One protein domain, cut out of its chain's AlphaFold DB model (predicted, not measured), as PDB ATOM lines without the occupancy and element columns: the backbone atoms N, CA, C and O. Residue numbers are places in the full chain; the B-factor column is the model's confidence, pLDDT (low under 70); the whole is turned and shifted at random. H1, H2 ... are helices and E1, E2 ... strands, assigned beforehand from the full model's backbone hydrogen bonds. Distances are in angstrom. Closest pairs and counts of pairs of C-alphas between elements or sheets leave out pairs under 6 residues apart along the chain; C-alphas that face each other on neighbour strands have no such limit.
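Overview. This is residues 93 to 102 and 166 to 197 of the 238 residues of an uncharacterized protein of Deinococcus gobiensis (strain DSM 21396 / JCM 16679 / CGMCC 1.7299 / I-0) (UniProt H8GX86). Picture a C with two arms: the two-stranded hairpin E2 and E3 makes one arm, E1 and H1 lie along the other, and the small helix H2 sits at the closed end between H1 and the hairpin. The C is loosely made, with few contacts between the named parts, and E1 stays clear of the hairpin. The printed part has 42 residues, with two named helices and three named strands in the order E1, H1, H2, E2, E3; the sheet is E2 - E3, antiparallel, and the class is mixed, helices and strands. By its radius of gyration of the C-alphas, 10.1 A, the whole is compact, and the C-alphas span 27 by 21 by 13 A.

Arrangement. Start at Val 93 and go on to E1, residues 99 to 102, which pairs with no named strand. Look beside it, though: its residues 99 to 100 form a short antiparallel pairing with residues 166 to 167. Next comes H1, residues 169 to 174, which is apart from E1. A tight link of 2 residues brings you to H2, residues 177 to 180. H1 and H2 are close but not clearly touching; their closest C-alphas, those of Ala 172 and Phe 178, are 6.8 A apart. In H1 every O i to N i+4 pair is within hydrogen-bond range; H2 is too short for such a pair, and its one O i to N i+3 pair is within range. With no residue between, H2 is followed by E2, residues 181 to 186, and a tight link of 5 residues leads to E3, residues 192 to 196. E2 and E3 are a hairpin, antiparallel, with 175 degrees between their directions. The C-alphas of 184 and 194 face each other at 4.3 A; check N 182 and O 195, 2.7 A apart, and N 193 and O 185, 2.8 A apart, both within hydrogen-bond range. The closest C-alphas of H2 and E3, those of Gly 180 and Val 196, are 5.6 A apart. E1 is apart from H2, E2 and E3, and H1 is apart from E2 and E3.

Along the chain. Find C-alpha 99 at (38.915, -26.067, 17.908), where E1 begins; it runs 9.5 A to C-alpha 102. H1 starts at C-alpha 169, at (31.510, -22.786, 13.477), and measures 8.6 A. H2 measures 5.8 A. E2 is 13.8 A long and E3 13.1 A, ending at C-alpha 196, at (29.640, -30.114, 27.298).

Size, cuts and confidence. The two C-alphas farthest apart, those of Asn 174 and Asp 189, are 27.7 A apart. Residues 103 to 165 are not printed; across this cut, between E1 and H1, C-alphas 102 and 166 are 6.6 A apart. The links H1 to H2, H2 to E2 and E2 to E3 are tight. The mean pLDDT of the printed part is 81.4, and residue 102 and residues 188 to 190 are under 70.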
ATOM      1  N   VAL A  93      29.712 -35.996  19.542       78.31
ATOM      2  CA  VAL A  93      30.539 -35.046  18.807       78.31
ATOM      3  C   VAL A  93      31.308 -34.200  19.811       78.31
ATOM      4  O   VAL A  93      30.705 -33.444  20.576       78.31
ATOM      5  N   ASP A  94      32.629 -34.353  19.807       80.12
ATOM      6  CA  ASP A  94      33.520 -33.573  20.654       80.12
ATOM      7  C   ASP A  94      33.694 -32.167  20.069       80.12
ATOM      8  O   ASP A  94      33.792 -31.987  18.855       80.12
ATOM      9  N   MET A  95      33.694 -31.148  20.929       80.69
ATOM     10  CA  MET A  95      33.924 -29.784  20.473       80.69
ATOM     11  C   MET A  95      35.381 -29.556  20.092       80.69
ATOM     12  O   MET A  95      35.637 -28.750  19.199       80.69
ATOM     13  N   ASP A  96      36.303 -30.289  20.719       81.06
ATOM     14  CA  ASP A  96      37.739 -30.182  20.462       81.06
ATOM     15  C   ASP A  96      38.101 -30.471  18.998       81.06
ATOM     16  O   ASP A  96      39.032 -29.863  18.474       81.06
ATOM     17  N   ASP A  97      37.303 -31.278  18.292       85.38
ATOM     18  CA  ASP A  97      37.485 -31.567  16.861       85.38
ATOM     19  C   ASP A  97      37.341 -30.322  15.964       85.38
ATOM     20  O   ASP A  97      37.825 -30.305  14.829       85.38
ATOM     21  N   PHE A  98      36.679 -29.270  16.454       86.19
ATOM     22  CA  PHE A  98      36.449 -28.021  15.715       86.19
ATOM     23  C   PHE A  98      37.274 -26.854  16.247       86.19
ATOM     24  O   PHE A  98      37.174 -25.745  15.710       86.19
ATOM     25  N   VAL A  99      38.063 -27.081  17.298       85.25
ATOM     26  CA  VAL A  99      38.915 -26.067  17.908       85.25
ATOM     27  C   VAL A  99      40.312 -26.165  17.312       85.25
ATOM     28  O   VAL A  99      40.977 -27.194  17.367       85.25
ATOM     29  N   THR A 100      40.796 -25.057  16.764       83.12
ATOM     30  CA  THR A 100      42.161 -24.942  16.253       83.12
ATOM     31  C   THR A 100      42.878 -23.800  16.948       83.12
ATOM     32  O   THR A 100      42.349 -22.700  17.093       83.12
ATOM     33  N   VAL A 101      44.106 -24.054  17.391       79.38
ATOM     34  CA  VAL A 101      44.972 -23.012  17.939       79.38
ATOM     35  C   VAL A 101      45.741 -22.397  16.776       79.38
ATOM     36  O   VAL A 101      46.653 -23.012  16.221       79.38
ATOM     37  N   ALA A 102      45.357 -21.188  16.375       69.62
ATOM     38  CA  ALA A 102      46.084 -20.427  15.376       69.62
ATOM     39  C   ALA A 102      47.422 -19.962  15.984       69.62
ATOM     40  O   ALA A 102      47.417 -19.262  17.000       69.62
ATOM     41  N   GLN A 166      40.582 -20.559  17.324       79.62
ATOM     42  CA  GLN A 166      39.592 -20.473  16.261       79.62
ATOM     43  C   GLN A 166      38.687 -21.693  16.287       79.62
ATOM     44  O   GLN A 166      39.149 -22.825  16.392       79.62
ATOM     45  N   ILE A 167      37.389 -21.447  16.160       83.94
ATOM     46  CA  ILE A 167      36.380 -22.495  16.068       83.94
ATOM     47  C   ILE A 167      35.837 -22.496  14.645       83.94
ATOM     48  O   ILE A 167      35.373 -21.455  14.166       83.94
ATOM     49  N   ASP A 168      35.850 -23.654  13.984       87.44
ATOM     50  CA  ASP A 168      35.095 -23.835  12.744       87.44
ATOM     51  C   ASP A 168      33.605 -23.999  13.067       87.44
ATOM     52  O   ASP A 168      33.064 -25.093  13.244       87.44
ATOM     53  N   TRP A 169      32.930 -22.857  13.156       83.75
ATOM     54  CA  TRP A 169      31.510 -22.786  13.477       83.75
ATOM     55  C   TRP A 169      30.622 -23.502  12.462       83.75
ATOM     56  O   TRP A 169      29.559 -24.011  12.827       83.75
ATOM     57  N   GLN A 170      31.030 -23.535  11.193       86.75
ATOM     58  CA  GLN A 170      30.237 -24.156  10.142       86.75
ATOM     59  C   GLN A 170      30.341 -25.680  10.237       86.75
ATOM     60  O   GLN A 170      29.313 -26.362  10.188       86.75
ATOM     61  N   ALA A 171      31.550 -26.209  10.438       86.81
ATOM     62  CA  ALA A 171      31.768 -27.634  10.656       86.81
ATOM     63  C   ALA A 171      31.074 -28.121  11.939       86.81
ATOM     64  O   ALA A 171      30.314 -29.090  11.883       86.81
ATOM     65  N   ALA A 172      31.216 -27.388  13.050       85.56
ATOM     66  CA  ALA A 172      30.555 -27.712  14.316       85.56
ATOM     67  C   ALA A 172      29.019 -27.727  14.187       85.56
ATOM     68  O   ALA A 172      28.334 -28.586  14.752       85.56
ATOM     69  N   LYS A 173      28.452 -26.797  13.403       85.06
ATOM     70  CA  LYS A 173      27.009 -26.746  13.127       85.06
ATOM     71  C   LYS A 173      26.548 -27.934  12.297       85.06
ATOM     72  O   LYS A 173      25.550 -28.558  12.650       85.06
ATOM     73  N   ASN A 174      27.273 -28.251  11.230       85.62
ATOM     74  CA  ASN A 174      26.950 -29.370  10.350       85.62
ATOM     75  C   ASN A 174      27.051 -30.718  11.077       85.62
ATOM     76  O   ASN A 174      26.250 -31.611  10.816       85.62
ATOM     77  N   ALA A 175      27.989 -30.844  12.018       83.19
ATOM     78  CA  ALA A 175      28.142 -32.030  12.855       83.19
ATOM     79  C   ALA A 175      27.110 -32.117  13.997       83.19
ATOM     80  O   ALA A 175      27.017 -33.142  14.661       83.19
ATOM     81  N   GLY A 176      26.319 -31.067  14.251       78.94
ATOM     82  CA  GLY A 176      25.345 -31.044  15.351       78.94
ATOM     83  C   GLY A 176      25.970 -30.866  16.742       78.94
ATOM     84  O   GLY A 176      25.277 -31.009  17.755       78.94
ATOM     85  N   ALA A 177      27.248 -30.492  16.794       81.19
ATOM     86  CA  ALA A 177      28.059 -30.392  18.002       81.19
ATOM     87  C   ALA A 177      27.451 -29.415  19.035       81.19
ATOM     88  O   ALA A 177      27.459 -29.663  20.242       81.19
ATOM     89  N   PHE A 178      26.793 -28.350  18.558       78.19
ATOM     90  CA  PHE A 178      26.109 -27.361  19.400       78.19
ATOM     91  C   PHE A 178      25.027 -27.930  20.312       78.19
ATOM     92  O   PHE A 178      24.797 -27.398  21.395       78.19
ATOM     93  N   SER A 179      24.352 -29.003  19.902       76.19
ATOM     94  CA  SER A 179      23.275 -29.590  20.708       76.19
ATOM     95  C   SER A 179      23.774 -30.163  22.045       76.19
ATOM     96  O   SER A 179      23.002 -30.272  23.005       76.19
ATOM     97  N   GLY A 180      25.071 -30.482  22.116       79.19
ATOM     98  CA  GLY A 180      25.766 -30.999  23.295       79.19
ATOM     99  C   GLY A 180      26.456 -29.931  24.127       79.19
ATOM    100  O   GLY A 180      26.946 -30.254  25.202       79.19
ATOM    101  N   LEU A 181      26.479 -28.668  23.695       83.12
ATOM    102  CA  LEU A 181      27.038 -27.582  24.496       83.12
ATOM    103  C   LEU A 181      26.041 -27.160  25.584       83.12
ATOM    104  O   LEU A 181      24.876 -26.860  25.324       83.12
ATOM    105  N   ALA A 182      26.515 -27.143  26.823       83.44
ATOM    106  CA  ALA A 182      25.827 -26.583  27.980       83.44
ATOM    107  C   ALA A 182      26.177 -25.100  28.183       83.44
ATOM    108  O   ALA A 182      25.342 -24.328  28.649       83.44
ATOM    109  N   MET A 183      27.411 -24.706  27.858       86.12
ATOM    110  CA  MET A 183      27.912 -23.338  27.993       86.12
ATOM    111  C   MET A 183      28.961 -23.063  26.918       86.12
ATOM    112  O   MET A 183      29.757 -23.942  26.599       86.12
ATOM    113  N   PHE A 184      28.985 -21.829  26.421       85.25
ATOM    114  CA  PHE A 184      30.083 -21.277  25.639       85.25
ATOM    115  C   PHE A 184      30.321 -19.822  26.058       85.25
ATOM    116  O   PHE A 184      29.366 -19.048  26.168       85.25
ATOM    117  N   LYS A 185      31.578 -19.446  26.280       85.12
ATOM    118  CA  LYS A 185      32.000 -18.096  26.640       85.12
ATOM    119  C   LYS A 185      33.323 -17.777  25.954       85.12
ATOM    120  O   LYS A 185      34.254 -18.573  25.980       85.12
ATOM    121  N   ARG A 186      33.411 -16.586  25.363       81.62
ATOM    122  CA  ARG A 186      34.660 -16.032  24.832       81.62
ATOM    123  C   ARG A 186      35.108 -14.880  25.719       81.62
ATOM    124  O   ARG A 186      34.301 -14.007  26.040       81.62
ATOM    125  N   HIS A 187      36.366 -14.896  26.124       78.62
ATOM    126  CA  HIS A 187      36.955 -13.859  26.956       78.62
ATOM    127  C   HIS A 187      37.577 -12.739  26.101       78.62
ATOM    128  O   HIS A 187      37.911 -12.967  24.936       78.62
ATOM    129  N   PRO A 188      37.744 -11.521  26.658       67.62
ATOM    130  CA  PRO A 188      38.389 -10.402  25.958       67.62
ATOM    131  C   PRO A 188      39.850 -10.667  25.576       67.62
ATOM    132  O   PRO A 188      40.362 -10.057  24.645       67.62
ATOM    133  N   ASP A 189      40.511 -11.586  26.282       67.62
ATOM    134  CA  ASP A 189      41.862 -12.054  25.975       67.62
ATOM    135  C   ASP A 189      41.896 -13.078  24.827       67.62
ATOM    136  O   ASP A 189      42.959 -13.574  24.494       67.62
ATOM    137  N   GLY A 190      40.760 -13.413  24.210       67.69
ATOM    138  CA  GLY A 190      40.681 -14.376  23.112       67.69
ATOM    139  C   GLY A 190      40.600 -15.842  23.545       67.69
ATOM    140  O   GLY A 190      40.401 -16.699  22.683       67.69
ATOM    141  N   THR A 191      40.667 -16.151  24.844       73.19
ATOM    142  CA  THR A 191      40.427 -17.513  25.336       73.19
ATOM    143  C   THR A 191      38.947 -17.895  25.218       73.19
ATOM    144  O   THR A 191      38.046 -17.044  25.239       73.19
ATOM    145  N   ILE A 192      38.686 -19.193  25.061       81.38
ATOM    146  CA  ILE A 192      37.337 -19.760  25.032       81.38
ATOM    147  C   ILE A 192      37.149 -20.705  26.217       81.38
ATOM    148  O   ILE A 192      38.025 -21.499  26.543       81.38
ATOM    149  N   GLU A 193      35.982 -20.630  26.841       84.62
ATOM    150  CA  GLU A 193      35.517 -21.565  27.856       84.62
ATOM    151  C   GLU A 193      34.232 -22.202  27.333       84.62
ATOM    152  O   GLU A 193      33.292 -21.511  26.931       84.62
ATOM    153  N   TYR A 194      34.172 -23.527  27.327       86.12
ATOM    154  CA  TYR A 194      32.958 -24.235  26.966       86.12
ATOM    155  C   TYR A 194      32.724 -25.414  27.905       86.12
ATOM    156  O   TYR A 194      33.649 -25.973  28.491       86.12
ATOM    157  N   LYS A 195      31.455 -25.781  28.069       85.50
ATOM    158  CA  LYS A 195      31.042 -26.933  28.868       85.50
ATOM    159  C   LYS A 195      30.151 -27.817  28.023       85.50
ATOM    160  O   LYS A 195      29.154 -27.334  27.491       85.50
ATOM    161  N   VAL A 196      30.479 -29.098  27.943       85.06
ATOM    162  CA  VAL A 196      29.640 -30.114  27.298       85.06
ATOM    163  C   VAL A 196      28.614 -30.631  28.310       85.06
ATOM    164  O   VAL A 196      28.858 -30.654  29.521       85.06
ATOM    165  N   LYS A 197      27.423 -30.982  27.832       84.62
ATOM    166  CA  LYS A 197      26.384 -31.615  28.641       84.62
ATOM    167  C   LYS A 197      26.847 -32.993  29.114       84.62
ATOM    168  O   LYS A 197      27.576 -33.698  28.426       84.62
TER     169      LYS A 197